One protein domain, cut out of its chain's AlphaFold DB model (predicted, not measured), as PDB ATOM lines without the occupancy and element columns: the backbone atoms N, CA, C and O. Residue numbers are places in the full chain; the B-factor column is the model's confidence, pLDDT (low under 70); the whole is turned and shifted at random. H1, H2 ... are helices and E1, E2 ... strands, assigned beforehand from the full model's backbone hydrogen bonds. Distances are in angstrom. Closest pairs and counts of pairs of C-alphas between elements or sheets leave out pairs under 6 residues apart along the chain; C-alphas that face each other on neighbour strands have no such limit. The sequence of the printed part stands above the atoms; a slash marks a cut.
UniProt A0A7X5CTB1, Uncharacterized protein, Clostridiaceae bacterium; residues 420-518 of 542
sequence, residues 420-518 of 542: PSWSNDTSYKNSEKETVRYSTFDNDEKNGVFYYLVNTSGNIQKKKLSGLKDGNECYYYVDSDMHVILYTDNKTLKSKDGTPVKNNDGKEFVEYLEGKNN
ATOM      1  N   PRO A 420      15.146 -12.609   3.453       88.00
ATOM      2  CA  PRO A 420      14.725 -11.548   2.549       88.00
ATOM      3  C   PRO A 420      15.655 -11.413   1.341       88.00
ATOM      4  O   PRO A 420      16.873 -11.279   1.481       88.00
ATOM      5  N   SER A 421      15.060 -11.391   0.150       85.19
ATOM      6  CA  SER A 421      15.758 -11.054  -1.091       85.19
ATOM      7  C   SER A 421      15.883  -9.539  -1.261       85.19
ATOM      8  O   SER A 421      15.049  -8.768  -0.783       85.19
ATOM      9  N   TRP A 422      16.922  -9.092  -1.965       85.94
ATOM     10  CA  TRP A 422      17.168  -7.666  -2.181       85.94
ATOM     11  C   TRP A 422      16.323  -7.106  -3.327       85.94
ATOM     12  O   TRP A 422      16.378  -7.616  -4.445       85.94
ATOM     13  N   SER A 423      15.621  -6.000  -3.073       71.50
ATOM     14  CA  SER A 423      15.061  -5.148  -4.125       71.50
ATOM     15  C   SER A 423      16.087  -4.101  -4.575       71.50
ATOM     16  O   SER A 423      16.946  -3.675  -3.798       71.50
ATOM     17  N   ASN A 424      15.984  -3.644  -5.826       61.31
ATOM     18  CA  ASN A 424      16.773  -2.514  -6.327       61.31
ATOM     19  C   ASN A 424      16.334  -1.169  -5.714       61.31
ATOM     20  O   ASN A 424      17.093  -0.200  -5.775       61.31
ATOM     21  N   ASP A 425      15.151  -1.118  -5.094       67.38
ATOM     22  CA  ASP A 425      14.538   0.115  -4.590       67.38
ATOM     23  C   ASP A 425      14.887   0.423  -3.121       67.38
ATOM     24  O   ASP A 425      14.700   1.549  -2.661       67.38
ATOM     25  N   THR A 426      15.449  -0.536  -2.373       77.38
ATOM     26  CA  THR A 426      15.751  -0.391  -0.936       77.38
ATOM     27  C   THR A 426      17.253  -0.338  -0.672       77.38
ATOM     28  O   THR A 426      17.866  -1.257  -0.123       77.38
ATOM     29  N   SER A 427      17.880   0.773  -1.073       82.81
ATOM     30  CA  SER A 427      19.306   0.993  -0.824       82.81
ATOM     31  C   SER A 427      19.640   2.368  -0.252       82.81
ATOM     32  O   SER A 427      18.963   3.370  -0.479       82.81
ATOM     33  N   TYR A 428      20.718   2.411   0.527       87.44
ATOM     34  CA  TYR A 428      21.173   3.585   1.255       87.44
ATOM     35  C   TYR A 428      22.699   3.721   1.177       87.44
ATOM     36  O   TYR A 428      23.413   2.723   1.174       87.44
ATOM     37  N   LYS A 429      23.229   4.950   1.125       89.88
ATOM     38  CA  LYS A 429      24.680   5.197   1.186       89.88
ATOM     39  C   LYS A 429      25.113   5.538   2.607       89.88
ATOM     40  O   LYS A 429      24.754   6.597   3.121       89.88
ATOM     41  N   ASN A 430      25.921   4.665   3.203       91.75
ATOM     42  CA  ASN A 430      26.432   4.852   4.559       91.75
ATOM     43  C   ASN A 430      27.641   5.803   4.617       91.75
ATOM     44  O   ASN A 430      28.083   6.381   3.616       91.75
ATOM     45  N   SER A 431      28.206   5.954   5.815       91.38
ATOM     46  CA  SER A 431      29.368   6.803   6.073       91.38
ATOM     47  C   SER A 431      30.642   6.395   5.347       91.38
ATOM     48  O   SER A 431      31.524   7.224   5.137       91.38
ATOM     49  N   GLU A 432      30.715   5.144   4.914       92.75
ATOM     50  CA  GLU A 432      31.847   4.566   4.195       92.75
ATOM     51  C   GLU A 432      31.639   4.613   2.670       92.75
ATOM     52  O   GLU A 432      32.500   4.186   1.906       92.75
ATOM     53  N   LYS A 433      30.540   5.236   2.208       89.31
ATOM     54  CA  LYS A 433      30.099   5.309   0.798       89.31
ATOM     55  C   LYS A 433      29.695   3.951   0.210       89.31
ATOM     56  O   LYS A 433      29.468   3.841  -1.003       89.31
ATOM     57  N   GLU A 434      29.549   2.945   1.059       91.50
ATOM     58  CA  GLU A 434      29.048   1.631   0.688       91.50
ATOM     59  C   GLU A 434      27.534   1.693   0.490       91.50
ATOM     60  O   GLU A 434      26.838   2.529   1.074       91.50
ATOM     61  N   THR A 435      27.032   0.845  -0.405       91.12
ATOM     62  CA  THR A 435      25.591   0.648  -0.561       91.12
ATOM     63  C   THR A 435      25.137  -0.348   0.495       91.12
ATOM     64  O   THR A 435      25.620  -1.472   0.502       91.12
ATOM     65  N   VAL A 436      24.216   0.072   1.355       91.44
ATOM     66  CA  VAL A 436      23.497  -0.780   2.302       91.44
ATOM     67  C   VAL A 436      22.167  -1.139   1.667       91.44
ATOM     68  O   VAL A 436      21.356  -0.244   1.417       91.44
ATOM     69  N   ARG A 437      21.949  -2.420   1.391       93.25
ATOM     70  CA  ARG A 437      20.636  -2.955   1.027       93.25
ATOM     71  C   ARG A 437      19.919  -3.373   2.299       93.25
ATOM     72  O   ARG A 437      20.549  -3.886   3.228       93.25
ATOM     73  N   TYR A 438      18.624  -3.099   2.359       92.94
ATOM     74  CA  TYR A 438      17.842  -3.340   3.561       92.94
ATOM     75  C   TYR A 438      16.437  -3.860   3.259       92.94
ATOM     76  O   TYR A 438      15.856  -3.551   2.216       92.94
ATOM     77  N   SER A 439      15.894  -4.585   4.233       93.50
ATOM     78  CA  SER A 439      14.489  -4.973   4.324       93.50
ATOM     79  C   SER A 439      13.976  -4.622   5.717       93.50
ATOM     80  O   SER A 439      14.640  -4.897   6.718       93.50
ATOM     81  N   THR A 440      12.811  -3.987   5.779       92.19
ATOM     82  CA  THR A 440      12.078  -3.718   7.023       92.19
ATOM     83  C   THR A 440      10.947  -4.723   7.171       92.19
ATOM     84  O   THR A 440      10.471  -5.268   6.175       92.19
ATOM     85  N   PHE A 441      10.507  -4.951   8.403       92.12
ATOM     86  CA  PHE A 441       9.431  -5.891   8.704       92.12
ATOM     87  C   PHE A 441       8.261  -5.140   9.317       92.12
ATOM     88  O   PHE A 441       8.438  -4.396  10.283       92.12
ATOM     89  N   ASP A 442       7.084  -5.333   8.734       87.38
ATOM     90  CA  ASP A 442       5.852  -4.703   9.191       87.38
ATOM     91  C   ASP A 442       5.271  -5.523  10.349       87.38
ATOM     92  O   ASP A 442       4.554  -6.507  10.152       87.38
ATOM     93  N   ASN A 443       5.684  -5.175  11.567       91.44
ATOM     94  CA  ASN A 443       5.111  -5.747  12.779       91.44
ATOM     95  C   ASN A 443       3.774  -5.043  13.039       91.44
ATOM     96  O   ASN A 443       3.725  -3.941  13.588       91.44
ATOM     97  N   ASP A 444       2.689  -5.678  12.610       90.94
ATOM     98  CA  ASP A 444       1.347  -5.115  12.658       90.94
ATOM     99  C   ASP A 444       0.634  -5.529  13.946       90.94
ATOM    100  O   ASP A 444      -0.060  -6.547  14.015       90.94
ATOM    101  N   GLU A 445       0.758  -4.693  14.977       87.00
ATOM    102  CA  GLU A 445       0.056  -4.882  16.250       87.00
ATOM    103  C   GLU A 445      -1.472  -4.951  16.095       87.00
ATOM    104  O   GLU A 445      -2.150  -5.600  16.895       87.00
ATOM    105  N   LYS A 446      -2.056  -4.286  15.085       86.62
ATOM    106  CA  LYS A 446      -3.517  -4.270  14.907       86.62
ATOM    107  C   LYS A 446      -4.027  -5.610  14.403       86.62
ATOM    108  O   LYS A 446      -5.121  -6.008  14.826       86.62
ATOM    109  N   ASN A 447      -3.259  -6.257  13.530       87.19
ATOM    110  CA  ASN A 447      -3.571  -7.556  12.935       87.19
ATOM    111  C   ASN A 447      -2.835  -8.726  13.611       87.19
ATOM    112  O   ASN A 447      -3.023  -9.869  13.211       87.19
ATOM    113  N   GLY A 448      -2.034  -8.456  14.648       90.69
ATOM    114  CA  GLY A 448      -1.347  -9.478  15.436       90.69
ATOM    115  C   GLY A 448      -0.219 -10.179  14.683       90.69
ATOM    116  O   GLY A 448       0.037 -11.348  14.949       90.69
ATOM    117  N   VAL A 449       0.421  -9.506  13.723       94.50
ATOM    118  CA  VAL A 449       1.492 -10.077  12.896       94.50
ATOM    119  C   VAL A 449       2.843  -9.621  13.424       94.50
ATOM    120  O   VAL A 449       3.137  -8.428  13.429       94.50
ATOM    121  N   PHE A 450       3.689 -10.572  13.816       95.88
ATOM    122  CA  PHE A 450       5.003 -10.282  14.381       95.88
ATOM    123  C   PHE A 450       6.086 -11.193  13.812       95.88
ATOM    124  O   PHE A 450       5.867 -12.384  13.582       95.88
ATOM    125  N   TYR A 451       7.282 -10.638  13.642       97.50
ATOM    126  CA  TYR A 451       8.448 -11.356  13.140       97.50
ATOM    127  C   TYR A 451       9.451 -11.586  14.264       97.50
ATOM    128  O   TYR A 451       9.900 -10.646  14.910       97.50
ATOM    129  N   TYR A 452       9.853 -12.832  14.472       97.94
ATOM    130  CA  TYR A 452      10.828 -13.234  15.482       97.94
ATOM    131  C   TYR A 452      12.038 -13.888  14.824       97.94
ATOM    132  O   TYR A 452      11.950 -14.465  13.743       97.94
ATOM    133  N   LEU A 453      13.179 -13.837  15.507       97.81
ATOM    134  CA  LEU A 453      14.401 -14.503  15.066       97.81
ATOM    135  C   LEU A 453      14.766 -15.603  16.058       97.81
ATOM    136  O   LEU A 453      14.974 -15.311  17.236       97.81
ATOM    137  N   VAL A 454      14.890 -16.850  15.606       98.19
ATOM    138  CA  VAL A 454      15.332 -17.971  16.455       98.19
ATOM    139  C   VAL A 454      16.721 -18.450  16.049       98.19
ATOM    140  O   VAL A 454      17.072 -18.406  14.877       98.19
ATOM    141  N   ASN A 455      17.538 -18.890  17.009       97.56
ATOM    142  CA  ASN A 455      18.875 -19.434  16.729       97.56
ATOM    143  C   ASN A 455      18.886 -20.964  16.555       97.56
ATOM    144  O   ASN A 455      17.857 -21.630  16.667       97.56
ATOM    145  N   THR A 456      20.073 -21.545  16.369       96.81
ATOM    146  CA  THR A 456      20.291 -23.003  16.227       96.81
ATOM    147  C   THR A 456      19.853 -23.842  17.431       96.81
ATOM    148  O   THR A 456      19.594 -25.035  17.322       96.81
ATOM    149  N   SER A 457      19.734 -23.228  18.612       95.94
ATOM    150  CA  SER A 457      19.189 -23.877  19.813       95.94
ATOM    151  C   SER A 457      17.671 -23.681  19.964       95.94
ATOM    152  O   SER A 457      17.079 -24.207  20.911       95.94
ATOM    153  N   GLY A 458      17.050 -22.918  19.059       97.00
ATOM    154  CA  GLY A 458      15.632 -22.552  19.041       97.00
ATOM    155  C   GLY A 458      15.264 -21.356  19.915       97.00
ATOM    156  O   GLY A 458      14.086 -21.060  20.064       97.00
ATOM    157  N   ASN A 459      16.233 -20.669  20.532       98.06
ATOM    158  CA  ASN A 459      15.915 -19.525  21.391       98.06
ATOM    159  C   ASN A 459      15.574 -18.304  20.538       98.06
ATOM    160  O   ASN A 459      16.370 -17.922  19.671       98.06
ATOM    161  N   ILE A 460      14.462 -17.651  20.873       98.44
ATOM    162  CA  ILE A 460      14.110 -16.324  20.372       98.44
ATOM    163  C   ILE A 460      15.209 -15.335  20.777       98.44
ATOM    164  O   ILE A 460      15.680 -15.318  21.923       98.44
ATOM    165  N   GLN A 461      15.664 -14.537  19.817       98.19
ATOM    166  CA  GLN A 461      16.688 -13.533  20.048       98.19
ATOM    167  C   GLN A 461      16.117 -12.351  20.820       98.19
ATOM    168  O   GLN A 461      15.067 -11.808  20.503       98.19
ATOM    169  N   LYS A 462      16.850 -11.944  21.854       97.19
ATOM    170  CA  LYS A 462      16.546 -10.735  22.621       97.19
ATOM    171  C   LYS A 462      17.017  -9.497  21.861       97.19
ATOM    172  O   LYS A 462      17.800  -9.608  20.917       97.19
ATOM    173  N   LYS A 463      16.636  -8.319  22.365       97.62
ATOM    174  CA  LYS A 463      17.059  -7.011  21.856       97.62
ATOM    175  C   LYS A 463      18.511  -6.980  21.386       97.62
ATOM    176  O   LYS A 463      19.451  -7.107  22.179       97.62
ATOM    177  N   LYS A 464      18.681  -6.703  20.097       97.56
ATOM    178  CA  LYS A 464      19.970  -6.491  19.453       97.56
ATOM    179  C   LYS A 464      19.835  -5.483  18.313       97.56
ATOM    180  O   LYS A 464      19.629  -5.844  17.161       97.56
ATOM    181  N   LEU A 465      20.060  -4.215  18.638       96.62
ATOM    182  CA  LEU A 465      20.045  -3.115  17.666       96.62
ATOM    183  C   LEU A 465      21.394  -2.895  16.961       96.62
ATOM    184  O   LEU A 465      21.504  -2.022  16.117       96.62
ATOM    185  N   SER A 466      22.423  -3.685  17.282       94.88
ATOM    186  CA  SER A 466      23.771  -3.557  16.704       94.88
ATOM    187  C   SER A 466      24.073  -4.580  15.595       94.88
ATOM    188  O   SER A 466      25.249  -4.812  15.295       94.88
ATOM    189  N   GLY A 467      23.054  -5.287  15.100       95.81
ATOM    190  CA  GLY A 467      23.169  -6.358  14.110       95.81
ATOM    191  C   GLY A 467      23.574  -7.725  14.686       95.81
ATOM    192  O   GLY A 467      24.535  -7.842  15.461       95.81
ATOM    193  N   LEU A 468      22.851  -8.765  14.273       96.81
ATOM    194  CA  LEU A 468      23.141 -10.191  14.452       96.81
ATOM    195  C   LEU A 468      23.565 -10.770  13.104       96.81
ATOM    196  O   LEU A 468      22.738 -10.852  12.204       96.81
ATOM    197  N   LYS A 469      24.842 -11.152  12.968       96.69
ATOM    198  CA  LYS A 469      25.371 -11.687  11.708       96.69
ATOM    199  C   LYS A 469      24.868 -13.113  11.467       96.69
ATOM    200  O   LYS A 469      25.135 -13.977  12.308       96.69
ATOM    201  N   ASP A 470      24.213 -13.359  10.344       95.50
ATOM    202  CA  ASP A 470      23.679 -14.667   9.952       95.50
ATOM    203  C   ASP A 470      24.682 -15.502   9.121       95.50
ATOM    204  O   ASP A 470      25.899 -15.239   9.125       95.50
ATOM    205  N   GLY A 471      24.200 -16.582   8.505       93.50
ATOM    206  CA  GLY A 471      24.948 -17.437   7.578       93.50
ATOM    207  C   GLY A 471      25.352 -16.741   6.277       93.50
ATOM    208  O   GLY A 471      26.482 -16.909   5.825       93.50
ATOM    209  N   ASN A 472      24.487 -15.868   5.756       93.31
ATOM    210  CA  ASN A 472      24.662 -15.113   4.509       93.31
ATOM    211  C   ASN A 472      25.529 -13.855   4.662       93.31
ATOM    212  O   ASN A 472      25.577 -12.996   3.785       93.31
ATOM    213  N   GLU A 473      26.207 -13.729   5.801       94.69
ATOM    214  CA  GLU A 473      26.998 -12.569   6.192       94.69
ATOM    215  C   GLU A 473      26.228 -11.247   6.321       94.69
ATOM    216  O   GLU A 473      26.844 -10.183   6.425       94.69
ATOM    217  N   CYS A 474      24.906 -11.329   6.411       95.81
ATOM    218  CA  CYS A 474      23.985 -10.218   6.583       95.81
ATOM    219  C   CYS A 474      23.581 -10.074   8.058       95.81
ATOM    220  O   CYS A 474      24.009 -10.849   8.915       95.81
ATOM    221  N   TYR A 475      22.812  -9.036   8.393       97.25
ATOM    222  CA  TYR A 475      22.575  -8.613   9.771       97.25
ATOM    223  C   TYR A 475      21.093  -8.407  10.062       97.25
ATOM    224  O   TYR A 475      20.480  -7.495   9.517       97.25
ATOM    225  N   TYR A 476      20.550  -9.182  11.000       97.88
ATOM    226  CA  TYR A 476      19.230  -8.933  11.587       97.88
ATOM    227  C   TYR A 476      19.314  -7.985  12.785       97.88
ATOM    228  O   TYR A 476      20.283  -8.009  13.549       97.88
ATOM    229  N   TYR A 477      18.269  -7.192  12.995       98.06
ATOM    230  CA  TYR A 477      18.141  -6.273  14.121       98.06
ATOM    231  C   TYR A 477      16.825  -6.525  14.839       98.06
ATOM    232  O   TYR A 477      15.774  -6.627  14.211       98.06
ATOM    233  N   VAL A 478      16.914  -6.611  16.164       98.06
ATOM    234  CA  VAL A 478      15.809  -7.023  17.032       98.06
ATOM    235  C   VAL A 478      15.572  -5.966  18.106       98.06
ATOM    236  O   VAL A 478      16.531  -5.509  18.743       98.06
ATOM    237  N   ASP A 479      14.319  -5.582  18.320       97.00
ATOM    238  CA  ASP A 479      13.925  -4.536  19.266       97.00
ATOM    239  C   ASP A 479      13.753  -5.031  20.720       97.00
ATOM    240  O   ASP A 479      14.196  -6.119  21.096       97.00
ATOM    241  N   SER A 480      13.194  -4.185  21.594       95.94
ATOM    242  CA  SER A 480      12.939  -4.520  23.006       95.94
ATOM    243  C   SER A 480      11.914  -5.627  23.213       95.94
ATOM    244  O   SER A 480      11.996  -6.322  24.229       95.94
ATOM    245  N   ASP A 481      10.997  -5.778  22.270       94.50
ATOM    246  CA  ASP A 481       9.854  -6.682  22.323       94.50
ATOM    247  C   ASP A 481      10.164  -8.017  21.627       94.50
ATOM    248  O   ASP A 481       9.369  -8.955  21.666       94.50
ATOM    249  N   MET A 482      11.415  -8.154  21.165       96.81
ATOM    250  CA  MET A 482      11.995  -9.308  20.476       96.81
ATOM    251  C   MET A 482      11.507  -9.459  19.036       96.81
ATOM    252  O   MET A 482      11.656 -10.533  18.447       96.81
ATOM    253  N   HIS A 483      10.990  -8.375  18.462       97.06
ATOM    254  CA  HIS A 483      10.579  -8.329  17.072       97.06
ATOM    255  C   HIS A 483      11.752  -7.965  16.176       97.06
ATOM    256  O   HIS A 483      12.587  -7.114  16.501       97.06
ATOM    257  N   VAL A 484      11.836  -8.638  15.036       97.88
ATOM    258  CA  VAL A 484      12.758  -8.281  13.964       97.88
ATOM    259  C   VAL A 484      12.219  -7.025  13.302       97.88
ATOM    260  O   VAL A 484      11.082  -7.005  12.846       97.88
ATOM    261  N   ILE A 485      13.042  -5.981  13.244       96.75
ATOM    262  CA  ILE A 485      12.654  -4.678  12.678       96.75
ATOM    263  C   ILE A 485      13.410  -4.350  11.388       96.75
ATOM    264  O   ILE A 485      12.945  -3.558  10.572       96.75
ATOM    265  N   LEU A 486      14.584  -4.957  11.188       96.25
ATOM    266  CA  LEU A 486      15.468  -4.646  10.071       96.25
ATOM    267  C   LEU A 486      16.367  -5.842   9.736       96.25
ATOM    268  O   LEU A 486      16.830  -6.557  10.627       96.25
ATOM    269  N   TYR A 487      16.654  -6.005   8.449       96.19
ATOM    270  CA  TYR A 487      17.668  -6.904   7.911       96.19
ATOM    271  C   TYR A 487      18.521  -6.159   6.881       96.19
ATOM    272  O   TYR A 487      17.968  -5.477   6.019       96.19
ATOM    273  N   THR A 488      19.853  -6.244   6.972       95.56
ATOM    274  CA  THR A 488      20.773  -5.519   6.076       95.56
ATOM    275  C   THR A 488      21.960  -6.358   5.622       95.56
ATOM    276  O   THR A 488      22.459  -7.196   6.368       95.56
ATOM    277  N   ASP A 489      22.488  -6.082   4.429       94.75
ATOM    278  CA  ASP A 489      23.741  -6.693   3.947       94.75
ATOM    279  C   ASP A 489      25.005  -6.039   4.530       94.75
ATOM    280  O   ASP A 489      26.123  -6.513   4.332       94.75
ATOM    281  N   ASN A 490      24.839  -4.941   5.268       93.75
ATOM    282  CA  ASN A 490      25.933  -4.164   5.827       93.75
ATOM    283  C   ASN A 490      25.631  -3.734   7.264       93.75
ATOM    284  O   ASN A 490      24.533  -3.277   7.583       93.75
ATOM    285  N   LYS A 491      26.629  -3.853   8.139       94.50
ATOM    286  CA  LYS A 491      26.513  -3.497   9.558       94.50
ATOM    287  C   LYS A 491      26.630  -1.991   9.819       94.50
ATOM    288  O   LYS A 491      26.160  -1.503  10.848       94.50
ATOM    289  N   THR A 492      27.302  -1.255   8.937       94.75
ATOM    290  CA  THR A 492      27.490   0.190   9.067       94.75
ATOM    291  C   THR A 492      26.276   0.907   8.482       94.75
ATOM    292  O   THR A 492      26.157   1.062   7.268       94.75
ATOM    293  N   LEU A 493      25.383   1.363   9.365       94.31
ATOM    294  CA  LEU A 493      24.142   2.076   9.028       94.31
ATOM    295  C   LEU A 493      24.275   3.599   9.119       94.31
ATOM    296  O   LEU A 493      23.458   4.333   8.569       94.31
ATOM    297  N   LYS A 494      25.303   4.085   9.821       93.06
ATOM    298  CA  LYS A 494      25.546   5.513  10.035       93.06
ATOM    299  C   LYS A 494      25.611   6.284   8.713       93.06
ATOM    300  O   LYS A 494      26.225   5.831   7.748       93.06
ATOM    301  N   SER A 495      25.054   7.494   8.696       87.31
ATOM    302  CA  SER A 495      25.117   8.381   7.536       87.31
ATOM    303  C   SER A 495      26.466   9.075   7.379       87.31
ATOM    304  O   SER A 495      27.188   9.316   8.349       87.31
ATOM    305  N   LYS A 496      26.787   9.465   6.141       79.50
ATOM    306  CA  LYS A 496      28.009  10.205   5.784       79.50
ATOM    307  C   LYS A 496      28.276  11.428   6.654       79.50
ATOM    308  O   LYS A 496      29.401  11.596   7.117       79.50
ATOM    309  N   ASP A 497      27.246  12.216   6.923       80.62
ATOM    310  CA  ASP A 497      27.371  13.445   7.711       80.62
ATOM    311  C   ASP A 497      26.978  13.226   9.186       80.62
ATOM    312  O   ASP A 497      26.843  14.171   9.960       80.62
ATOM    313  N   GLY A 498      26.766  11.966   9.590       74.31
ATOM    314  CA  GLY A 498      26.299  11.585  10.921       74.31
ATOM    315  C   GLY A 498      24.888  12.072  11.252       74.31
ATOM    316  O   GLY A 498      24.512  12.057  12.410       74.31
ATOM    317  N   THR A 499      24.121  12.553  10.276       78.88
ATOM    318  CA  THR A 499      22.688  12.880  10.357       78.88
ATOM    319  C   THR A 499      22.032  12.448   9.035       78.88
ATOM    320  O   THR A 499      22.671  12.593   7.989       78.88
ATOM    321  N   PRO A 500      20.820  11.867   9.010       78.75
ATOM    322  CA  PRO A 500      19.914  11.625  10.136       78.75
ATOM    323  C   PRO A 500      20.270  10.411  11.005       78.75
ATOM    324  O   PRO A 500      19.904  10.420  12.170       78.75
ATOM    325  N   VAL A 501      21.041   9.441  10.498       89.81
ATOM    326  CA  VAL A 501      21.443   8.239  11.252       89.81
ATOM    327  C   VAL A 501      22.840   8.434  11.852       89.81
ATOM    328  O   VAL A 501      23.838   8.447  11.126       89.81
ATOM    329  N   LYS A 502      22.925   8.616  13.171       89.44
ATOM    330  CA  LYS A 502      24.164   8.907  13.917       89.44
ATOM    331  C   LYS A 502      24.934   7.655  14.302       89.44
ATOM    332  O   LYS A 502      26.170   7.693  14.311       89.44
ATOM    333  N   ASN A 503      24.227   6.581  14.643       91.31
ATOM    334  CA  ASN A 503      24.808   5.352  15.167       91.31
ATOM    335  C   ASN A 503      24.508   4.163  14.249       91.31
ATOM    336  O   ASN A 503      23.588   4.194  13.440       91.31
ATOM    337  N   ASN A 504      25.270   3.081  14.402       91.88
ATOM    338  CA  ASN A 504      24.945   1.791  13.785       91.88
ATOM    339  C   ASN A 504      23.864   1.080  14.617       91.88
ATOM    340  O   ASN A 504      24.101  -0.000  15.159       91.88
ATOM    341  N   ASP A 505      22.730   1.759  14.788       94.62
ATOM    342  CA  ASP A 505      21.579   1.314  15.566       94.62
ATOM    343  C   ASP A 505      20.388   1.086  14.626       94.62
ATOM    344  O   ASP A 505      19.976   1.987  13.895       94.62
ATOM    345  N   GLY A 506      19.859  -0.137  14.624       93.56
ATOM    346  CA  GLY A 506      18.776  -0.527  13.722       93.56
ATOM    347  C   GLY A 506      17.482   0.255  13.946       93.56
ATOM    348  O   GLY A 506      16.784   0.536  12.978       93.56
ATOM    349  N   LYS A 507      17.177   0.663  15.187       93.25
ATOM    350  CA  LYS A 507      15.962   1.431  15.480       93.25
ATOM    351  C   LYS A 507      16.079   2.850  14.934       93.25
ATOM    352  O   LYS A 507      15.179   3.307  14.242       93.25
ATOM    353  N   GLU A 508      17.215   3.503  15.178       93.38
ATOM    354  CA  GLU A 508      17.503   4.828  14.609       93.38
ATOM    355  C   GLU A 508      17.436   4.807  13.069       93.38
ATOM    356  O   GLU A 508      16.949   5.752  12.445       93.38
ATOM    357  N   PHE A 509      17.904   3.720  12.445       93.62
ATOM    358  CA  PHE A 509      17.828   3.552  10.996       93.62
ATOM    359  C   PHE A 509      16.386   3.383  10.494       93.62
ATOM    360  O   PHE A 509      16.015   4.040   9.524       93.62
ATOM    361  N   VAL A 510      15.565   2.556  11.150       92.69
ATOM    362  CA  VAL A 510      14.151   2.356  10.779       92.69
ATOM    363  C   VAL A 510      13.341   3.648  10.938       92.69
ATOM    364  O   VAL A 510      12.661   4.043   9.994       92.69
ATOM    365  N   GLU A 511      13.501   4.379  12.048       91.31
ATOM    366  CA  GLU A 511      12.833   5.677  12.275       91.31
ATOM    367  C   GLU A 511      13.164   6.699  11.167       91.31
ATOM    368  O   GLU A 511      12.319   7.488  10.734       91.31
ATOM    369  N   TYR A 512      14.400   6.672  10.657       90.31
ATOM    370  CA  TYR A 512      14.795   7.483   9.506       90.31
ATOM    371  C   TYR A 512      14.056   7.088   8.217       90.31
ATOM    372  O   TYR A 512      13.646   7.973   7.457       90.31
ATOM    373  N   LEU A 513      13.905   5.788   7.947       88.38
ATOM    374  CA  LEU A 513      13.206   5.299   6.756       88.38
ATOM    375  C   LEU A 513      11.723   5.694   6.774       88.38
ATOM    376  O   LEU A 513      11.213   6.196   5.771       88.38
ATOM    377  N   GLU A 514      11.058   5.560   7.922       85.81
ATOM    378  CA  GLU A 514       9.658   5.966   8.111       85.81
ATOM    379  C   GLU A 514       9.463   7.472   7.882       85.81
ATOM    380  O   GLU A 514       8.558   7.897   7.159       85.81
ATOM    381  N   GLY A 515      10.365   8.299   8.424       80.50
ATOM    382  CA  GLY A 515      10.345   9.749   8.215       80.50
ATOM    383  C   GLY A 515      10.569  10.173   6.756       80.50
ATOM    384  O   GLY A 515      10.137  11.255   6.357       80.50
ATOM    385  N   LYS A 516      11.221   9.332   5.945       71.81
ATOM    386  CA  LYS A 516      11.386   9.548   4.501       71.81
ATOM    387  C   LYS A 516      10.101   9.272   3.723       71.81
ATOM    388  O   LYS A 516       9.759  10.069   2.853       71.81
ATOM    389  N   ASN A 517       9.400   8.189   4.049       61.28
ATOM    390  CA  ASN A 517       8.180   7.786   3.346       61.28
ATOM    391  C   ASN A 517       7.022   8.770   3.588       61.28
ATOM    392  O   ASN A 517       6.283   9.083   2.663       61.28
ATOM    393  N   ASN A 518       6.930   9.362   4.784       51.44
ATOM    394  CA  ASN A 518       5.898  10.363   5.097       51.44
ATOM    395  C   ASN A 518       6.074  11.703   4.350       51.44
ATOM    396  O   ASN A 518       5.127  12.478   4.250       51.44
TER     397      ASN A 518
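What this domain is: This is residues 420 to 518 of the 542 residues of an uncharacterized protein of Clostridiaceae bacterium (UniProt A0A7X5CTB1). A strongly twisted sheet of five strands curls round the one helix, H1, while a long strand, E3, reaches away from the sheet near E6 and E5. The loop after E3, around Ser 457, and the long link before H1, around Asp 497, lie at opposite ends of the longest axis. The printed part has 99 residues, with six named strands and then one named helix, in the order E1, E2, E3, E4, E5, E6, H1. The sheet's order is E1, E2, E6, E5, E4, all antiparallel; the class is mixed, helices and strands, with under half of the residues in named elements. The whole is compact, with a radius of gyration of the C-alphas of 13.3 A and spans of 38 by 31 by 24 A.

Where its parts are: E1 is residues 427 to 429, 7.1 A long, and begins at C-alpha 427 at (19.306, 0.993, -0.824). E2 is residues 435 to 440, 16.1 A. E3, residues 449 to 455, is the longest strand, 20.1 A, from C-alpha 449 at (1.492, -10.077, 12.896). E4 is residues 464 to 469, 10.8 A; E5 is residues 475 to 478, 10.1 A; E6 is residues 484 to 488, 11.6 A. H1 is residues 506 to 517, 17.0 A, and ends at C-alpha 517 at (8.180, 7.786, 3.346).

How they stand to each other: E1 and E2 form a hairpin, with N 428 and O 436 2.9 A apart, within hydrogen-bond range. The pairing of E2 is staggered: residues 435 to 437 pair with E1 and residues 438 to 440 with E6, where N 439 and O 487 are 2.9 A apart. E4, E5 and E6 form a meander, each strand the antiparallel neighbour of the one before; N 468 and O 476 are 2.8 A apart, and N 477 and O 486 are 2.8 A apart. E1 and E4 are the edge strands. H1 is on the sheet, giving two layers, a helix on one face of a sheet. The closest C-alphas of H1 and E4 are those of Gly 506 and Leu 465, 4.9 A apart. In H1 every O i to N i+4 pair is within hydrogen-bond range. E3 pairs with no named strand; its closest C-alpha pair with E6 is Tyr 451 and Val 484, 5.4 A. E3 and H1 are apart.

The domain as a whole: The two C-alphas farthest apart are those of Ser 457 and Asp 497, 40.1 A. The printed part has no cut. The link from E6 to H1, 17 residues, is long. The mean pLDDT of the printed part is 90.7; residues 424 to 425 and 517 to 518 are under 70.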